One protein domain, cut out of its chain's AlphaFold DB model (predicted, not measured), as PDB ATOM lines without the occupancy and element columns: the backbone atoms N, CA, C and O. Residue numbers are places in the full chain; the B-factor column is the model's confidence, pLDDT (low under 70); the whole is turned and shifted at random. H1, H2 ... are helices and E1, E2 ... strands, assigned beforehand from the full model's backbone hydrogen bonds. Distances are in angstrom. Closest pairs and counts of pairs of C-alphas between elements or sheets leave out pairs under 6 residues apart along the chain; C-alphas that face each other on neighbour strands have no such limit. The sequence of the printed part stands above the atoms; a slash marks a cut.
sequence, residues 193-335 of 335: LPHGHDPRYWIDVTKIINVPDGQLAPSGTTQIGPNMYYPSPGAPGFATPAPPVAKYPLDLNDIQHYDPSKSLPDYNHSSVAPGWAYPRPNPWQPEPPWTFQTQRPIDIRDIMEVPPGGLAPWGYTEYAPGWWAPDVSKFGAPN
ATOM      1  N   LEU A 193     113.431  77.468  97.168       51.50
ATOM      2  CA  LEU A 193     113.097  76.323  98.006       51.50
ATOM      3  C   LEU A 193     114.383  75.790  98.658       51.50
ATOM      4  O   LEU A 193     115.453  75.882  98.045       51.50
ATOM      5  N   PRO A 194     114.293  75.212  99.872       57.34
ATOM      6  CA  PRO A 194     115.438  74.590 100.521       57.34
ATOM      7  C   PRO A 194     116.126  73.566  99.610       57.34
ATOM      8  O   PRO A 194     115.495  72.952  98.742       57.34
ATOM      9  N   HIS A 195     117.427  73.375  99.813       63.50
ATOM     10  CA  HIS A 195     118.193  72.363  99.096       63.50
ATOM     11  C   HIS A 195     117.558  70.969  99.251       63.50
ATOM     12  O   HIS A 195     116.950  70.670 100.279       63.50
ATOM     13  N   GLY A 196     117.600  70.154  98.198       63.06
ATOM     14  CA  GLY A 196     116.907  68.861  98.152       63.06
ATOM     15  C   GLY A 196     115.404  68.950  97.861       63.06
ATOM     16  O   GLY A 196     114.828  67.979  97.380       63.06
ATOM     17  N   HIS A 197     114.767  70.113  98.040       69.75
ATOM     18  CA  HIS A 197     113.330  70.311  97.793       69.75
ATOM     19  C   HIS A 197     113.021  71.107  96.522       69.75
ATOM     20  O   HIS A 197     111.855  71.240  96.150       69.75
ATOM     21  N   ASP A 198     114.045  71.638  95.852       75.44
ATOM     22  CA  ASP A 198     113.881  72.389  94.616       75.44
ATOM     23  C   ASP A 198     114.149  71.508  93.380       75.44
ATOM     24  O   ASP A 198     115.312  71.270  93.036       75.44
ATOM     25  N   PRO A 199     113.106  71.074  92.648       77.69
ATOM     26  CA  PRO A 199     113.263  70.195  91.490       77.69
ATOM     27  C   PRO A 199     114.025  70.830  90.324       77.69
ATOM     28  O   PRO A 199     114.378  70.140  89.370       77.69
ATOM     29  N   ARG A 200     114.299  72.138  90.368       79.75
ATOM     30  CA  ARG A 200     115.144  72.830  89.384       79.75
ATOM     31  C   ARG A 200     116.626  72.489  89.534       79.75
ATOM     32  O   ARG A 200     117.370  72.614  88.565       79.75
ATOM     33  N   TYR A 201     117.037  72.057  90.723       80.56
ATOM     34  CA  TYR A 201     118.426  71.740  91.051       80.56
ATOM     35  C   TYR A 201     118.679  70.236  91.207       80.56
ATOM     36  O   TYR A 201     119.805  69.817  91.461       80.56
ATOM     37  N   TRP A 202     117.667  69.392  91.012       87.25
ATOM     38  CA  TRP A 202     117.881  67.950  90.971       87.25
ATOM     39  C   TRP A 202     118.672  67.554  89.723       87.25
ATOM     40  O   TRP A 202     118.446  68.090  88.633       87.25
ATOM     41  N   ILE A 203     119.601  66.607  89.872       87.50
ATOM     42  CA  ILE A 203     120.347  66.066  88.735       87.50
ATOM     43  C   ILE A 203     119.366  65.408  87.776       87.50
ATOM     44  O   ILE A 203     118.773  64.389  88.087       87.50
ATOM     45  N   ASP A 204     119.240  65.963  86.579       88.50
ATOM     46  CA  ASP A 204     118.578  65.300  85.454       88.50
ATOM     47  C   ASP A 204     119.554  64.340  84.753       88.50
ATOM     48  O   ASP A 204     120.556  64.796  84.192       88.50
ATOM     49  N   VAL A 205     119.265  63.033  84.741       88.19
ATOM     50  CA  VAL A 205     120.169  62.014  84.170       88.19
ATOM     51  C   VAL A 205     120.494  62.257  82.693       88.19
ATOM     52  O   VAL A 205     121.568  61.889  82.228       88.19
ATOM     53  N   THR A 206     119.615  62.944  81.955       86.06
ATOM     54  CA  THR A 206     119.831  63.265  80.533       86.06
ATOM     55  C   THR A 206     120.816  64.407  80.304       86.06
ATOM     56  O   THR A 206     121.273  64.614  79.181       86.06
ATOM     57  N   LYS A 207     121.151  65.161  81.357       86.69
ATOM     58  CA  LYS A 207     122.087  66.291  81.305       86.69
ATOM     59  C   LYS A 207     123.465  65.948  81.874       86.69
ATOM     60  O   LYS A 207     124.332  66.820  81.892       86.69
ATOM     61  N   ILE A 208     123.671  64.714  82.338       86.75
ATOM     62  CA  ILE A 208     124.982  64.236  82.782       86.75
ATOM     63  C   ILE A 208     125.890  64.098  81.559       86.75
ATOM     64  O   ILE A 208     125.557  63.434  80.578       86.75
ATOM     65  N   ILE A 209     127.055  64.730  81.631       83.88
ATOM     66  CA  ILE A 209     128.070  64.715  80.585       83.88
ATOM     67  C   ILE A 209     129.200  63.800  81.040       83.88
ATOM     68  O   ILE A 209     129.889  64.092  82.017       83.88
ATOM     69  N   ASN A 210     129.414  62.713  80.302       82.44
ATOM     70  CA  ASN A 210     130.580  61.859  80.493       82.44
ATOM     71  C   ASN A 210     131.784  62.455  79.764       82.44
ATOM     72  O   ASN A 210     131.757  62.629  78.544       82.44
ATOM     73  N   VAL A 211     132.841  62.750  80.512       73.88
ATOM     74  CA  VAL A 211     134.103  63.291  80.001       73.88
ATOM     75  C   VAL A 211     135.179  62.226  80.194       73.88
ATOM     76  O   VAL A 211     135.527  61.937  81.334       73.88
ATOM     77  N   PRO A 212     135.701  61.613  79.117       71.06
ATOM     78  CA  PRO A 212     136.740  60.592  79.225       71.06
ATOM     79  C   PRO A 212     138.005  61.091  79.928       71.06
ATOM     80  O   PRO A 212     138.357  62.270  79.829       71.06
ATOM     81  N   ASP A 213     138.740  60.165  80.548       57.06
ATOM     82  CA  ASP A 213     140.030  60.453  81.177       57.06
ATOM     83  C   ASP A 213     140.961  61.218  80.220       57.06
ATOM     84  O   ASP A 213     141.181  60.826  79.070       57.06
ATOM     85  N   GLY A 214     141.526  62.324  80.705       47.72
ATOM     86  CA  GLY A 214     142.436  63.174  79.936       47.72
ATOM     87  C   GLY A 214     141.757  64.181  79.002       47.72
ATOM     88  O   GLY A 214     142.466  64.941  78.340       47.72
ATOM     89  N   GLN A 215     140.421  64.233  78.956       54.22
ATOM     90  CA  GLN A 215     139.683  65.294  78.268       54.22
ATOM     91  C   GLN A 215     139.281  66.414  79.231       54.22
ATOM     92  O   GLN A 215     139.032  66.196  80.415       54.22
ATOM     93  N   LEU A 216     139.239  67.641  78.710       52.28
ATOM     94  CA  LEU A 216     138.781  68.799  79.470       52.28
ATOM     95  C   LEU A 216     137.261  68.766  79.604       52.28
ATOM     96  O   LEU A 216     136.544  68.549  78.624       52.28
ATOM     97  N   ALA A 217     136.784  69.044  80.813       70.31
ATOM     98  CA  ALA A 217     135.369  69.243  81.056       70.31
ATOM     99  C   ALA A 217     134.839  70.449  80.259       70.31
ATOM    100  O   ALA A 217     135.553  71.449  80.112       70.31
ATOM    101  N   PRO A 218     133.591  70.401  79.765       71.69
ATOM    102  CA  PRO A 218     132.984  71.550  79.115       71.69
ATOM    103  C   PRO A 218     132.927  72.765  80.048       71.69
ATOM    104  O   PRO A 218     132.648  72.645  81.244       71.69
ATOM    105  N   SER A 219     133.157  73.955  79.491       62.22
ATOM    106  CA  SER A 219     133.034  75.213  80.234       62.22
ATOM    107  C   SER A 219     131.634  75.360  80.838       62.22
ATOM    108  O   SER A 219     130.638  75.049  80.188       62.22
ATOM    109  N   GLY A 220     131.559  75.869  82.070       67.50
ATOM    110  CA  GLY A 220     130.292  76.054  82.781       67.50
ATOM    111  C   GLY A 220     129.710  74.769  83.375       67.50
ATOM    112  O   GLY A 220     128.529  74.747  83.709       67.50
ATOM    113  N   THR A 221     130.510  73.711  83.523       71.88
ATOM    114  CA  THR A 221     130.112  72.474  84.211       71.88
ATOM    115  C   THR A 221     130.822  72.323  85.557       71.88
ATOM    116  O   THR A 221     131.865  72.928  85.795       71.88
ATOM    117  N   THR A 222     130.230  71.542  86.457       78.06
ATOM    118  CA  THR A 222     130.829  71.095  87.717       78.06
ATOM    119  C   THR A 222     130.914  69.578  87.716       78.06
ATOM    120  O   THR A 222     130.057  68.907  87.140       78.06
ATOM    121  N   GLN A 223     131.946  69.032  88.350       82.19
ATOM    122  CA  GLN A 223     132.086  67.589  88.481       82.19
ATOM    123  C   GLN A 223     131.092  67.055  89.521       82.19
ATOM    124  O   GLN A 223     130.881  67.683  90.559       82.19
ATOM    125  N   ILE A 224     130.477  65.914  89.215       82.50
ATOM    126  CA  ILE A 224     129.455  65.237  90.032       82.50
ATOM    127  C   ILE A 224     129.734  63.736  90.162       82.50
ATOM    128  O   ILE A 224     128.826  62.935  90.367       82.50
ATOM    129  N   GLY A 225     130.974  63.324  89.941       81.25
ATOM    130  CA  GLY A 225     131.360  61.923  89.924       81.25
ATOM    131  C   GLY A 225     132.634  61.680  89.127       81.25
ATOM    132  O   GLY A 225     133.118  62.580  88.430       81.25
ATOM    133  N   PRO A 226     133.186  60.458  89.180       79.06
ATOM    134  CA  PRO A 226     134.308  60.083  88.331       79.06
ATOM    135  C   PRO A 226     133.909  60.258  86.865       79.06
ATOM    136  O   PRO A 226     132.962  59.625  86.412       79.06
ATOM    137  N   ASN A 227     134.598  61.141  86.137       77.12
ATOM    138  CA  ASN A 227     134.321  61.438  84.725       77.12
ATOM    139  C   ASN A 227     132.903  61.943  84.408       77.12
ATOM    140  O   ASN A 227     132.535  62.024  83.238       77.12
ATOM    141  N   MET A 228     132.127  62.342  85.418       82.81
ATOM    142  CA  MET A 228     130.764  62.845  85.256       82.81
ATOM    143  C   MET A 228     130.695  64.330  85.582       82.81
ATOM    144  O   MET A 228     131.105  64.765  86.660       82.81
ATOM    145  N   TYR A 229     130.132  65.101  84.661       83.00
ATOM    146  CA  TYR A 229     129.984  66.544  84.771       83.00
ATOM    147  C   TYR A 229     128.537  66.963  84.550       83.00
ATOM    148  O   TYR A 229     127.796  66.337  83.795       83.00
ATOM    149  N   TYR A 230     128.140  68.047  85.201       84.12
ATOM    150  CA  TYR A 230     126.793  68.597  85.127       84.12
ATOM    151  C   TYR A 230     126.850  70.109  84.916       84.12
ATOM    152  O   TYR A 230     127.783  70.741  85.416       84.12
ATOM    153  N   PRO A 231     125.894  70.730  84.204       81.62
ATOM    154  CA  PRO A 231     125.833  72.186  84.108       81.62
ATOM    155  C   PRO A 231     125.852  72.850  85.498       81.62
ATOM    156  O   PRO A 231     125.085  72.487  86.387       81.62
ATOM    157  N   SER A 232     126.784  73.783  85.704       71.81
ATOM    158  CA  SER A 232     127.093  74.329  87.026       71.81
ATOM    159  C   SER A 232     126.026  75.325  87.496       71.81
ATOM    160  O   SER A 232     125.714  76.256  86.747       71.81
ATOM    161  N   PRO A 233     125.555  75.228  88.756       62.50
ATOM    162  CA  PRO A 233     124.602  76.173  89.339       62.50
ATOM    163  C   PRO A 233     125.055  77.632  89.332       62.50
ATOM    164  O   PRO A 233     124.236  78.541  89.220       62.50
ATOM    165  N   GLY A 234     126.367  77.850  89.446       58.50
ATOM    166  CA  GLY A 234     126.990  79.173  89.481       58.50
ATOM    167  C   GLY A 234     127.450  79.695  88.118       58.50
ATOM    168  O   GLY A 234     128.049  80.767  88.058       58.50
ATOM    169  N   ALA A 235     127.224  78.957  87.024       54.06
ATOM    170  CA  ALA A 235     127.590  79.426  85.692       54.06
ATOM    171  C   ALA A 235     126.634  80.541  85.210       54.06
ATOM    172  O   ALA A 235     125.424  80.465  85.456       54.06
ATOM    173  N   PRO A 236     127.136  81.563  84.481       42.12
ATOM    174  CA  PRO A 236     126.287  82.574  83.855       42.12
ATOM    175  C   PRO A 236     125.203  81.911  82.991       42.12
ATOM    176  O   PRO A 236     125.520  81.149  82.081       42.12
ATOM    177  N   GLY A 237     123.928  82.185  83.289       48.44
ATOM    178  CA  GLY A 237     122.773  81.612  82.582       48.44
ATOM    179  C   GLY A 237     122.152  80.357  83.210       48.44
ATOM    180  O   GLY A 237     121.131  79.898  82.707       48.44
ATOM    181  N   PHE A 238     122.706  79.823  84.307       53.38
ATOM    182  CA  PHE A 238     122.053  78.756  85.081       53.38
ATOM    183  C   PHE A 238     121.132  79.318  86.176       53.38
ATOM    184  O   PHE A 238     120.026  78.827  86.357       53.38
ATOM    185  N   ALA A 239     121.560  80.374  86.876       48.16
ATOM    186  CA  ALA A 239     120.796  80.994  87.964       48.16
ATOM    187  C   ALA A 239     119.787  82.061  87.495       48.16
ATOM    188  O   ALA A 239     118.904  82.464  88.254       48.16
ATOM    189  N   THR A 240     119.909  82.576  86.266       48.12
ATOM    190  CA  THR A 240     119.013  83.634  85.773       48.12
ATOM    191  C   THR A 240     118.829  83.564  84.250       48.12
ATOM    192  O   THR A 240     119.783  83.832  83.518       48.12
ATOM    193  N   PRO A 241     117.612  83.247  83.761       51.84
ATOM    194  CA  PRO A 241     116.449  82.799  84.539       51.84
ATOM    195  C   PRO A 241     116.703  81.440  85.217       51.84
ATOM    196  O   PRO A 241     117.573  80.690  84.785       51.84
ATOM    197  N   ALA A 242     115.962  81.144  86.290       53.09
ATOM    198  CA  ALA A 242     116.088  79.883  87.022       53.09
ATOM    199  C   ALA A 242     115.953  78.672  86.076       53.09
ATOM    200  O   ALA A 242     115.147  78.726  85.135       53.09
ATOM    201  N   PRO A 243     116.697  77.580  86.315       63.06
ATOM    202  CA  PRO A 243     116.720  76.460  85.395       63.06
ATOM    203  C   PRO A 243     115.346  75.776  85.364       63.06
ATOM    204  O   PRO A 243     114.614  75.790  86.361       63.06
ATOM    205  N   PRO A 244     114.954  75.184  84.221       70.62
ATOM    206  CA  PRO A 244     113.728  74.406  84.156       70.62
ATOM    207  C   PRO A 244     113.841  73.197  85.088       70.62
ATOM    208  O   PRO A 244     114.922  72.622  85.226       70.62
ATOM    209  N   VAL A 245     112.712  72.798  85.677       79.69
ATOM    210  CA  VAL A 245     112.618  71.599  86.524       79.69
ATOM    211  C   VAL A 245     113.230  70.377  85.832       79.69
ATOM    212  O   VAL A 245     113.087  70.209  84.614       79.69
ATOM    213  N   ALA A 246     113.924  69.536  86.601       82.75
ATOM    214  CA  ALA A 246     114.455  68.269  86.118       82.75
ATOM    215  C   ALA A 246     113.309  67.407  85.575       82.75
ATOM    216  O   ALA A 246     112.284  67.231  86.232       82.75
ATOM    217  N   LYS A 247     113.468  66.891  84.353       84.12
ATOM    218  CA  LYS A 247     112.469  66.023  83.717       84.12
ATOM    219  C   LYS A 247     112.680  64.570  84.114       84.12
ATOM    220  O   LYS A 247     111.704  63.861  84.332       84.12
ATOM    221  N   TYR A 248     113.940  64.162  84.226       86.94
ATOM    222  CA  TYR A 248     114.346  62.807  84.595       86.94
ATOM    223  C   TYR A 248     115.309  62.875  85.787       86.94
ATOM    224  O   TYR A 248     116.512  62.658  85.625       86.94
ATOM    225  N   PRO A 249     114.824  63.310  86.962       89.19
ATOM    226  CA  PRO A 249     115.653  63.422  88.157       89.19
ATOM    227  C   PRO A 249     116.258  62.071  88.565       89.19
ATOM    228  O   PRO A 249     115.569  61.056  88.584       89.19
ATOM    229  N   LEU A 250     117.543  62.085  88.914       89.12
ATOM    230  CA  LEU A 250     118.253  60.965  89.513       89.12
ATOM    231  C   LEU A 250     117.803  60.803  90.967       89.12
ATOM    232  O   LEU A 250     117.939  61.727  91.777       89.12
ATOM    233  N   ASP A 251     117.305  59.614  91.282       87.19
ATOM    234  CA  ASP A 251     116.916  59.202  92.624       87.19
ATOM    235  C   ASP A 251     117.938  58.212  93.194       87.19
ATOM    236  O   ASP A 251     118.409  57.317  92.490       87.19
ATOM    237  N   LEU A 252     118.263  58.335  94.483       85.19
ATOM    238  CA  LEU A 252     119.155  57.395  95.169       85.19
ATOM    239  C   LEU A 252     118.635  55.946  95.160       85.19
ATOM    240  O   LEU A 252     119.439  55.023  95.265       85.19
ATOM    241  N   ASN A 253     117.320  55.728  95.080       86.56
ATOM    242  CA  ASN A 253     116.727  54.388  95.014       86.56
ATOM    243  C   ASN A 253     116.922  53.709  93.658       86.56
ATOM    244  O   ASN A 253     116.907  52.482  93.589       86.56
ATOM    245  N   ASP A 254     117.118  54.497  92.604       87.06
ATOM    246  CA  ASP A 254     117.191  54.004  91.231       87.06
ATOM    247  C   ASP A 254     118.640  53.710  90.810       87.06
ATOM    248  O   ASP A 254     118.913  53.386  89.661       87.06
ATOM    249  N   ILE A 255     119.610  53.827  91.722       88.81
ATOM    250  CA  ILE A 255     121.014  53.529  91.431       88.81
ATOM    251  C   ILE A 255     121.242  52.024  91.513       88.81
ATOM    252  O   ILE A 255     121.128  51.402  92.571       88.81
ATOM    253  N   GLN A 256     121.639  51.438  90.388       86.81
ATOM    254  CA  GLN A 256     121.941  50.021  90.312       86.81
ATOM    255  C   GLN A 256     123.413  49.756  90.637       86.81
ATOM    256  O   GLN A 256     124.329  50.211  89.944       86.81
ATOM    257  N   HIS A 257     123.627  48.908  91.641       84.88
ATOM    258  CA  HIS A 257     124.916  48.285  91.913       84.88
ATOM    259  C   HIS A 257     124.992  46.901  91.275       84.88
ATOM    260  O   HIS A 257     124.056  46.106  91.375       84.88
ATOM    261  N   TYR A 258     126.120  46.586  90.645       80.94
ATOM    262  CA  TYR A 258     126.339  45.285  90.014       80.94
ATOM    263  C   TYR A 258     127.814  44.877  90.081       80.94
ATOM    264  O   TYR A 258     128.692  45.714  90.273       80.94
ATOM    265  N   ASP A 259     128.105  43.582  89.937       79.81
ATOM    266  CA  ASP A 259     129.484  43.096  89.835       79.81
ATOM    267  C   ASP A 259     129.934  43.202  88.369       79.81
ATOM    268  O   ASP A 259     129.477  42.407  87.539       79.81
ATOM    269  N   PRO A 260     130.835  44.142  88.022       76.06
ATOM    270  CA  PRO A 260     131.228  44.370  86.635       76.06
ATOM    271  C   PRO A 260     131.996  43.188  86.024       76.06
ATOM    272  O   PRO A 260     132.180  43.155  84.810       76.06
ATOM    273  N   SER A 261     132.440  42.215  86.832       77.88
ATOM    274  CA  SER A 261     133.087  40.986  86.354       77.88
ATOM    275  C   SER A 261     132.108  39.853  86.027       77.88
ATOM    276  O   SER A 261     132.499  38.884  85.376       77.88
ATOM    277  N   LYS A 262     130.845  39.952  86.471       80.31
ATOM    278  CA  LYS A 262     129.848  38.870  86.365       80.31
ATOM    279  C   LYS A 262     128.582  39.262  85.620       80.31
ATOM    280  O   LYS A 262     127.926  38.386  85.061       80.31
ATOM    281  N   SER A 263     128.218  40.539  85.619       82.75
ATOM    282  CA  SER A 263     126.989  41.013  84.993       82.75
ATOM    283  C   SER A 263     127.149  42.412  84.409       82.75
ATOM    284  O   SER A 263     128.057  43.164  84.757       82.75
ATOM    285  N   LEU A 264     126.239  42.756  83.506       79.25
ATOM    286  CA  LEU A 264     126.030  44.121  83.037       79.25
ATOM    287  C   LEU A 264     124.885  44.765  83.840       79.25
ATOM    288  O   LEU A 264     124.135  44.032  84.496       79.25
ATOM    289  N   PRO A 265     124.736  46.102  83.790       83.94
ATOM    290  CA  PRO A 265     123.518  46.762  84.247       83.94
ATOM    291  C   PRO A 265     122.286  46.174  83.557       83.94
ATOM    292  O   PRO A 265     122.384  45.603  82.463       83.94
ATOM    293  N   ASP A 266     121.120  46.331  84.176       82.31
ATOM    294  CA  ASP A 266     119.879  45.965  83.507       82.31
ATOM    295  C   ASP A 266     119.608  46.885  82.298       82.31
ATOM    296  O   ASP A 266     120.280  47.895  82.071       82.31
ATOM    297  N   TYR A 267     118.616  46.524  81.484       80.38
ATOM    298  CA  TYR A 267     118.325  47.234  80.237       80.38
ATOM    299  C   TYR A 267     117.972  48.724  80.432       80.38
ATOM    300  O   TYR A 267     118.230  49.537  79.535       80.38
ATOM    301  N   ASN A 268     117.425  49.090  81.590       82.88
ATOM    302  CA  ASN A 268     116.992  50.444  81.918       82.88
ATOM    303  C   ASN A 268     118.099  51.278  82.570       82.88
ATOM    304  O   ASN A 268     117.875  52.454  82.838       82.88
ATOM    305  N   HIS A 269     119.297  50.722  82.770       87.69
ATOM    306  CA  HIS A 269     120.419  51.429  83.377       87.69
ATOM    307  C   HIS A 269     121.618  51.543  82.428       87.69
ATOM    308  O   HIS A 269     121.825  50.745  81.513       87.69
ATOM    309  N   SER A 270     122.423  52.586  82.623       83.00
ATOM    310  CA  SER A 270     123.699  52.786  81.931       83.00
ATOM    311  C   SER A 270     124.833  52.840  82.937       83.00
ATOM    312  O   SER A 270     124.747  53.558  83.930       83.00
ATOM    313  N   SER A 271     125.898  52.078  82.675       80.50
ATOM    314  CA  SER A 271     127.102  52.098  83.506       80.50
ATOM    315  C   SER A 271     127.722  53.493  83.501       80.50
ATOM    316  O   SER A 271     127.941  54.069  82.435       80.50
ATOM    317  N   VAL A 272     128.007  54.006  84.693       78.44
ATOM    318  CA  VAL A 272     128.670  55.301  84.902       78.44
ATOM    319  C   VAL A 272     130.047  55.147  85.539       78.44
ATOM    320  O   VAL A 272     130.937  55.960  85.320       78.44
ATOM    321  N   ALA A 273     130.250  54.064  86.285       75.75
ATOM    322  CA  ALA A 273     131.539  53.650  86.809       75.75
ATOM    323  C   ALA A 273     131.539  52.123  86.999       75.75
ATOM    324  O   ALA A 273     130.474  51.497  86.964       75.75
ATOM    325  N   PRO A 274     132.705  51.484  87.215       75.25
ATOM    326  CA  PRO A 274     132.758  50.052  87.486       75.25
ATOM    327  C   PRO A 274     131.846  49.657  88.656       75.25
ATOM    328  O   PRO A 274     132.091  50.034  89.798       75.25
ATOM    329  N   GLY A 275     130.789  48.897  88.352       80.50
ATOM    330  CA  GLY A 275     129.801  48.411  89.319       80.50
ATOM    331  C   GLY A 275     128.697  49.398  89.713       80.50
ATOM    332  O   GLY A 275     127.913  49.080  90.603       80.50
ATOM    333  N   TRP A 276     128.614  50.555  89.050       84.56
ATOM    334  CA  TRP A 276     127.591  51.581  89.272       84.56
ATOM    335  C   TRP A 276     126.881  51.924  87.967       84.56
ATOM    336  O   TRP A 276     127.531  52.192  86.949       84.56
ATOM    337  N   ALA A 277     125.553  51.938  87.988       84.88
ATOM    338  CA  ALA A 277     124.746  52.317  86.842       84.88
ATOM    339  C   ALA A 277     123.553  53.185  87.245       84.88
ATOM    340  O   ALA A 277     122.925  52.963  88.277       84.88
ATOM    341  N   TYR A 278     123.258  54.181  86.412       89.38
ATOM    342  CA  TYR A 278     122.146  55.113  86.604       89.38
ATOM    343  C   TYR A 278     120.984  54.767  85.687       89.38
ATOM    344  O   TYR A 278     121.229  54.248  84.589       89.38
ATOM    345  N   PRO A 279     119.743  55.066  86.101       87.88
ATOM    346  CA  PRO A 279     118.586  54.862  85.255       87.88
ATOM    347  C   PRO A 279     118.726  55.749  84.019       87.88
ATOM    348  O   PRO A 279     119.211  56.882  84.080       87.88
ATOM    349  N   ARG A 280     118.315  55.224  82.871       84.75
ATOM    350  CA  ARG A 280     118.282  55.963  81.611       84.75
ATOM    351  C   ARG A 280     116.861  55.970  81.048       84.75
ATOM    352  O   ARG A 280     116.253  54.905  80.953       84.75
ATOM    353  N   PRO A 281     116.350  57.131  80.613       81.25
ATOM    354  CA  PRO A 281     115.111  57.183  79.852       81.25
ATOM    355  C   PRO A 281     115.230  56.358  78.576       81.25
ATOM    356  O   PRO A 281     116.317  56.254  77.992       81.25
ATOM    357  N   ASN A 282     114.117  55.783  78.129       76.00
ATOM    358  CA  ASN A 282     114.100  54.990  76.908       76.00
ATOM    359  C   ASN A 282     114.528  55.854  75.700       76.00
ATOM    360  O   ASN A 282     113.824  56.797  75.341       76.00
ATOM    361  N   PRO A 283     115.646  55.540  75.017       67.75
ATOM    362  CA  PRO A 283     116.113  56.359  73.900       67.75
ATOM    363  C   PRO A 283     115.272  56.169  72.627       67.75
ATOM    364  O   PRO A 283     115.404  56.944  71.682       67.75
ATOM    365  N   TRP A 284     114.421  55.140  72.578       70.81
ATOM    366  CA  TRP A 284     113.665  54.744  71.386       70.81
ATOM    367  C   TRP A 284     112.199  55.171  71.416       70.81
ATOM    368  O   TRP A 284     111.528  55.123  70.385       70.81
ATOM    369  N   GLN A 285     111.682  55.564  72.580       74.12
ATOM    370  CA  GLN A 285     110.299  56.000  72.748       74.12
ATOM    371  C   GLN A 285     110.250  57.227  73.660       74.12
ATOM    372  O   GLN A 285     110.889  57.208  74.708       74.12
ATOM    373  N   PRO A 286     109.491  58.278  73.301       70.69
ATOM    374  CA  PRO A 286     109.291  59.420  74.183       70.69
ATOM    375  C   PRO A 286     108.660  58.977  75.506       70.69
ATOM    376  O   PRO A 286     107.509  58.545  75.543       70.69
ATOM    377  N   GLU A 287     109.425  59.086  76.587       76.62
ATOM    378  CA  GLU A 287     108.987  58.735  77.934       76.62
ATOM    379  C   GLU A 287     108.500  59.990  78.678       76.62
ATOM    380  O   GLU A 287     109.137  61.048  78.564       76.62
ATOM    381  N   PRO A 288     107.380  59.931  79.425       79.81
ATOM    382  CA  PRO A 288     106.949  61.058  80.244       79.81
ATOM    383  C   PRO A 288     107.994  61.394  81.328       79.81
ATOM    384  O   PRO A 288     108.725  60.507  81.764       79.81
ATOM    385  N   PRO A 289     108.067  62.658  81.792       81.31
ATOM    386  CA  PRO A 289     108.935  63.038  82.905       81.31
ATOM    387  C   PRO A 289     108.703  62.179  84.158       81.31
ATOM    388  O   PRO A 289     107.560  61.886  84.510       81.31
ATOM    389  N   TRP A 290     109.776  61.848  84.878       77.62
ATOM    390  CA  TRP A 290     109.752  61.013  86.090       77.62
ATOM    391  C   TRP A 290     109.370  61.781  87.367       77.62
ATOM    392  O   TRP A 290     109.471  61.259  88.473       77.62
ATOM    393  N   THR A 291     108.897  63.024  87.244       62.66
ATOM    394  CA  THR A 291     108.771  63.999  88.344       62.66
ATOM    395  C   THR A 291     107.886  63.572  89.523       62.66
ATOM    396  O   THR A 291     107.960  64.192  90.576       62.66
ATOM    397  N   PHE A 292     107.045  62.545  89.371       55.19
ATOM    398  CA  PHE A 292     106.173  62.024  90.438       55.19
ATOM    399  C   PHE A 292     106.737  60.795  91.166       55.19
ATOM    400  O   PHE A 292     106.129  60.330  92.127       55.19
ATOM    401  N   GLN A 293     107.852  60.237  90.692       60.47
ATOM    402  CA  GLN A 293     108.428  58.994  91.214       60.47
ATOM    403  C   GLN A 293     109.610  59.242  92.156       60.47
ATOM    404  O   GLN A 293     109.964  58.360  92.932       60.47
ATOM    405  N   THR A 294     110.177  60.448  92.137       69.25
ATOM    406  CA  THR A 294     111.377  60.793  92.901       69.25
ATOM    407  C   THR A 294     111.058  61.020  94.373       69.25
ATOM    408  O   THR A 294     110.352  61.959  94.738       69.25
ATOM    409  N   GLN A 295     111.596  60.153  95.221       73.56
ATOM    410  CA  GLN A 295     111.458  60.183  96.674       73.56
ATOM    411  C   GLN A 295     112.755  60.617  97.368       73.56
ATOM    412  O   GLN A 295     112.704  61.180  98.461       73.56
ATOM    413  N   ARG A 296     113.916  60.359  96.756       82.31
ATOM    414  CA  ARG A 296     115.252  60.677  97.281       82.31
ATOM    415  C   ARG A 296     116.092  61.357  96.189       82.31
ATOM    416  O   ARG A 296     117.065  60.770  95.707       82.31
ATOM    417  N   PRO A 297     115.708  62.583  95.781       84.00
ATOM    418  CA  PRO A 297     116.397  63.315  94.727       84.00
ATOM    419  C   PRO A 297     117.817  63.694  95.143       84.00
ATOM    420  O   PRO A 297     118.081  64.002  96.306       84.00
ATOM    421  N   ILE A 298     118.711  63.758  94.161       85.62
ATOM    422  CA  ILE A 298     120.064  64.283  94.349       85.62
ATOM    423  C   ILE A 298     120.116  65.732  93.862       85.62
ATOM    424  O   ILE A 298     120.018  65.995  92.662       85.62
ATOM    425  N   ASP A 299     120.284  66.675  94.788       83.12
ATOM    426  CA  ASP A 299     120.470  68.097  94.485       83.12
ATOM    427  C   ASP A 299     121.937  68.391  94.139       83.12
ATOM    428  O   ASP A 299     122.851  68.120  94.922       83.12
ATOM    429  N   ILE A 300     122.164  68.982  92.965       78.12
ATOM    430  CA  ILE A 300     123.492  69.348  92.457       78.12
ATOM    431  C   ILE A 300     124.284  70.243  93.422       78.12
ATOM    432  O   ILE A 300     125.517  70.232  93.420       78.12
ATOM    433  N   ARG A 301     123.595  71.037  94.247       77.75
ATOM    434  CA  ARG A 301     124.215  72.002  95.162       77.75
ATOM    435  C   ARG A 301     124.873  71.326  96.367       77.75
ATOM    436  O   ARG A 301     125.824  71.883  96.919       77.75
ATOM    437  N   ASP A 302     124.434  70.118  96.720       74.44
ATOM    438  CA  ASP A 302     124.822  69.445  97.967       74.44
ATOM    439  C   ASP A 302     125.840  68.320  97.797       74.44
ATOM    440  O   ASP A 302     126.342  67.769  98.781       74.44
ATOM    441  N   ILE A 303     126.169  67.993  96.553       78.31
ATOM    442  CA  ILE A 303     127.112  66.935  96.213       78.31
ATOM    443  C   ILE A 303     128.505  67.251  96.756       78.31
ATOM    444  O   ILE A 303     128.970  68.400  96.717       78.31
ATOM    445  N   MET A 304     129.179  66.210  97.239       74.31
ATOM    446  CA  MET A 304     130.566  66.271  97.676       74.31
ATOM    447  C   MET A 304     131.359  65.027  97.287       74.31
ATOM    448  O   MET A 304     130.846  63.911  97.296       74.31
ATOM    449  N   GLU A 305     132.642  65.232  97.009       80.88
ATOM    450  CA  GLU A 305     133.621  64.160  96.889       80.88
ATOM    451  C   GLU A 305     134.250  63.887  98.263       80.88
ATOM    452  O   GLU A 305     134.728  64.802  98.940       80.88
ATOM    453  N   VAL A 306     134.268  62.621  98.670       65.88
ATOM    454  CA  VAL A 306     134.949  62.135  99.870       65.88
ATOM    455  C   VAL A 306     136.184  61.350  99.421       65.88
ATOM    456  O   VAL A 306     136.065  60.424  98.616       65.88
ATOM    457  N   PRO A 307     137.388  61.685  99.921       59.56
ATOM    458  CA  PRO A 307     138.606  60.997  99.514       59.56
ATOM    459  C   PRO A 307     138.581  59.517  99.938       59.56
ATOM    460  O   PRO A 307     137.953  59.178 100.944       59.56
ATOM    461  N   PRO A 308     139.316  58.630  99.240       58.22
ATOM    462  CA  PRO A 308     139.408  57.219  99.609       58.22
ATOM    463  C   PRO A 308     139.800  57.024 101.082       58.22
ATOM    464  O   PRO A 308     140.809  57.561 101.537       58.22
ATOM    465  N   GLY A 309     139.001  56.253 101.825       54.62
ATOM    466  CA  GLY A 309     139.189  56.015 103.264       54.62
ATOM    467  C   GLY A 309     138.646  57.118 104.183       54.62
ATOM    468  O   GLY A 309     138.700  56.966 105.402       54.62
ATOM    469  N   GLY A 310     138.111  58.207 103.628       55.75
ATOM    470  CA  GLY A 310     137.365  59.220 104.368       55.75
ATOM    471  C   GLY A 310     135.961  58.740 104.736       55.75
ATOM    472  O   GLY A 310     135.349  57.952 104.018       55.75
ATOM    473  N   LEU A 311     135.443  59.231 105.861       57.03
ATOM    474  CA  LEU A 311     134.048  59.029 106.248       57.03
ATOM    475  C   LEU A 311     133.222  60.215 105.758       57.03
ATOM    476  O   LEU A 311     133.554  61.366 106.047       57.03
ATOM    477  N   ALA A 312     132.145  59.930 105.031       63.19
ATOM    478  CA  ALA A 312     131.174  60.946 104.661       63.19
ATOM    479  C   ALA A 312     130.440  61.486 105.903       63.19
ATOM    480  O   ALA A 312     130.319  60.768 106.905       63.19
ATOM    481  N   PRO A 313     129.925  62.729 105.859       65.06
ATOM    482  CA  PRO A 313     129.107  63.260 106.940       65.06
ATOM    483  C   PRO A 313     127.880  62.380 107.208       65.06
ATOM    484  O   PRO A 313     127.325  61.745 106.308       65.06
ATOM    485  N   TRP A 314     127.432  62.353 108.464       57.44
ATOM    486  CA  TRP A 314     126.209  61.642 108.831       57.44
ATOM    487  C   TRP A 314     125.016  62.180 108.025       57.44
ATOM    488  O   TRP A 314     124.887  63.387 107.832       57.44
ATOM    489  N   GLY A 315     124.164  61.276 107.537       68.19
ATOM    490  CA  GLY A 315     123.032  61.622 106.673       68.19
ATOM    491  C   GLY A 315     123.360  61.693 105.178       68.19
ATOM    492  O   GLY A 315     122.464  61.972 104.393       68.19
ATOM    493  N   TYR A 316     124.594  61.399 104.757       79.88
ATOM    494  CA  TYR A 316     124.944  61.280 103.338       79.88
ATOM    495  C   TYR A 316     124.896  59.819 102.869       79.88
ATOM    496  O   TYR A 316     125.117  58.877 103.640       79.88
ATOM    497  N   THR A 317     124.610  59.633 101.585       82.94
ATOM    498  CA  THR A 317     124.664  58.345 100.889       82.94
ATOM    499  C   THR A 317     125.546  58.484  99.655       82.94
ATOM    500  O   THR A 317     125.477  59.482  98.933       82.94
ATOM    501  N   GLU A 318     126.415  57.498  99.451       85.31
ATOM    502  CA  GLU A 318     127.274  57.421  98.276       85.31
ATOM    503  C   GLU A 318     126.413  57.085  97.057       85.31
ATOM    504  O   GLU A 318     125.665  56.109  97.078       85.31
ATOM    505  N   TYR A 319     126.499  57.906  96.014       88.50
ATOM    506  CA  TYR A 319     125.721  57.742  94.782       88.50
ATOM    507  C   TYR A 319     126.619  57.530  93.550       88.50
ATOM    508  O   TYR A 319     126.147  57.128  92.487       88.50
ATOM    509  N   ALA A 320     127.923  57.778  93.682       87.50
ATOM    510  CA  ALA A 320     128.961  57.355  92.747       87.50
ATOM    511  C   ALA A 320     130.247  57.055  93.537       87.50
ATOM    512  O   ALA A 320     130.379  57.554  94.651       87.50
ATOM    513  N   PRO A 321     131.226  56.313  92.988       79.81
ATOM    514  CA  PRO A 321     132.452  55.987  93.719       79.81
ATOM    515  C   PRO A 321     133.183  57.234  94.234       79.81
ATOM    516  O   PRO A 321     133.709  58.008  93.436       79.81
ATOM    517  N   GLY A 322     133.242  57.412  95.552       76.81
ATOM    518  CA  GLY A 322     133.834  58.574  96.215       76.81
ATOM    519  C   GLY A 322     132.941  59.819  96.249       76.81
ATOM    520  O   GLY A 322     133.396  60.854  96.718       76.81
ATOM    521  N   TRP A 323     131.691  59.757  95.789       84.00
ATOM    522  CA  TRP A 323     130.786  60.905  95.670       84.00
ATOM    523  C   TRP A 323     129.471  60.683  96.410       84.00
ATOM    524  O   TRP A 323     128.808  59.654  96.275       84.00
ATOM    525  N   TRP A 324     129.097  61.685  97.197       84.38
ATOM    526  CA  TRP A 324     128.082  61.579  98.234       84.38
ATOM    527  C   TRP A 324     127.092  62.736  98.149       84.38
ATOM    528  O   TRP A 324     127.471  63.871  97.853       84.38
ATOM    529  N   ALA A 325     125.831  62.446  98.458       80.94
ATOM    530  CA  ALA A 325     124.752  63.424  98.530       80.94
ATOM    531  C   ALA A 325     123.924  63.226  99.811       80.94
ATOM    532  O   ALA A 325     123.890  62.102 100.332       80.94
ATOM    533  N   PRO A 326     123.264  64.277 100.334       73.19
ATOM    534  CA  PRO A 326     122.341  64.135 101.448       73.19
ATOM    535  C   PRO A 326     121.231  63.143 101.114       73.19
ATOM    536  O   PRO A 326     120.630  63.173 100.044       73.19
ATOM    537  N   ASP A 327     120.941  62.274 102.065       69.44
ATOM    538  CA  ASP A 327     119.876  61.299 101.978       69.44
ATOM    539  C   ASP A 327     118.708  61.758 102.835       69.44
ATOM    540  O   ASP A 327     118.670  61.515 104.042       69.44
ATOM    541  N   VAL A 328     117.745  62.412 102.193       60.44
ATOM    542  CA  VAL A 328     116.561  62.990 102.845       60.44
ATOM    543  C   VAL A 328     115.791  61.990 103.721       60.44
ATOM    544  O   VAL A 328     115.212  62.390 104.726       60.44
ATOM    545  N   SER A 329     115.860  60.680 103.437       59.81
ATOM    546  CA  SER A 329     115.221  59.648 104.270       59.81
ATOM    547  C   SER A 329     115.906  59.416 105.626       59.81
ATOM    548  O   SER A 329     115.270  58.929 106.561       59.81
ATOM    549  N   LYS A 330     117.184  59.792 105.767       52.34
ATOM    550  CA  LYS A 330     117.958  59.658 107.014       52.34
ATOM    551  C   LYS A 330     117.774  60.841 107.966       52.34
ATOM    552  O   LYS A 330     118.160  60.739 109.127       52.34
ATOM    553  N   PHE A 331     117.162  61.931 107.500       49.72
ATOM    554  CA  PHE A 331     116.883  63.124 108.306       49.72
ATOM    555  C   PHE A 331     115.515  63.080 109.014       49.72
ATOM    556  O   PHE A 331     115.202  63.991 109.776       49.72
ATOM    557  N   GLY A 332     114.751  61.992 108.838       37.00
ATOM    558  CA  GLY A 332     113.389  61.844 109.355       37.00
ATOM    559  C   GLY A 332     112.389  62.658 108.531       37.00
ATOM    560  O   GLY A 332     112.674  63.779 108.120       37.00
ATOM    561  N   ALA A 333     111.207  62.098 108.267       28.31
ATOM    562  CA  ALA A 333     110.108  62.911 107.759       28.31
ATOM    563  C   ALA A 333     109.798  64.006 108.798       28.31
ATOM    564  O   ALA A 333     109.770  63.692 109.994       28.31
ATOM    565  N   PRO A 334     109.569  65.268 108.393       32.62
ATOM    566  CA  PRO A 334     108.926  66.210 109.292       32.62
ATOM    567  C   PRO A 334     107.555  65.622 109.658       32.62
ATOM    568  O   PRO A 334     106.758  65.324 108.767       32.62
ATOM    569  N   ASN A 335     107.330  65.380 110.951       30.81
ATOM    570  CA  ASN A 335     105.982  65.165 111.481       30.81
ATOM    571  C   ASN A 335     105.189  66.470 111.399       30.81
ATOM    572  O   ASN A 335     105.805  67.528 111.661       30.81
TER     573      ASN A 335
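This is residues 193 to 335 of the 335 residues of the protein "DUF4226 domain-containing protein" of Mycolicibacterium sp. CBMA 226 (UniProt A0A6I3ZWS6). Little regular structure: three small strand hairpins, E1-E2, E3-E4 and E5-E6, come together at their turn ends amid long loops. The 143 printed residues hold six strands in three antiparallel pairs, then H1; the class is mostly strand, with only 31 residues in named elements. It is compact, radius of gyration of the C-alphas 15.2 A, spanning 43 by 36 by 33 A.

E1, residues 221 to 225, and E2, 228 to 231, form a hairpin; N 222 and O 230 are 2.8 A apart. E3, 269 to 273, and E4, 276 to 279, form another; N 270 and O 278, 2.8 A. E5, 316 to 320, and E6, 323 to 326, form the third; N 317 and O 325, 2.9 A. The closest C-alphas of E1 and E5 are Gly 225 and Ala 320, 5.9 A; of E2 and E3, Met 228 and Val 272, 7.8 A. H1, 328 to 331, is too short for an O i to N i+4 pair.

E1, 12.1 A long, begins at C-alpha 221 (130.112, 72.474, 84.211); H1 ends at C-alpha 331 (116.883, 63.124, 108.306).

The printed part has no cut. Links E2 to E3 and E4 to E5 are long. 46 residues are under pLDDT 70.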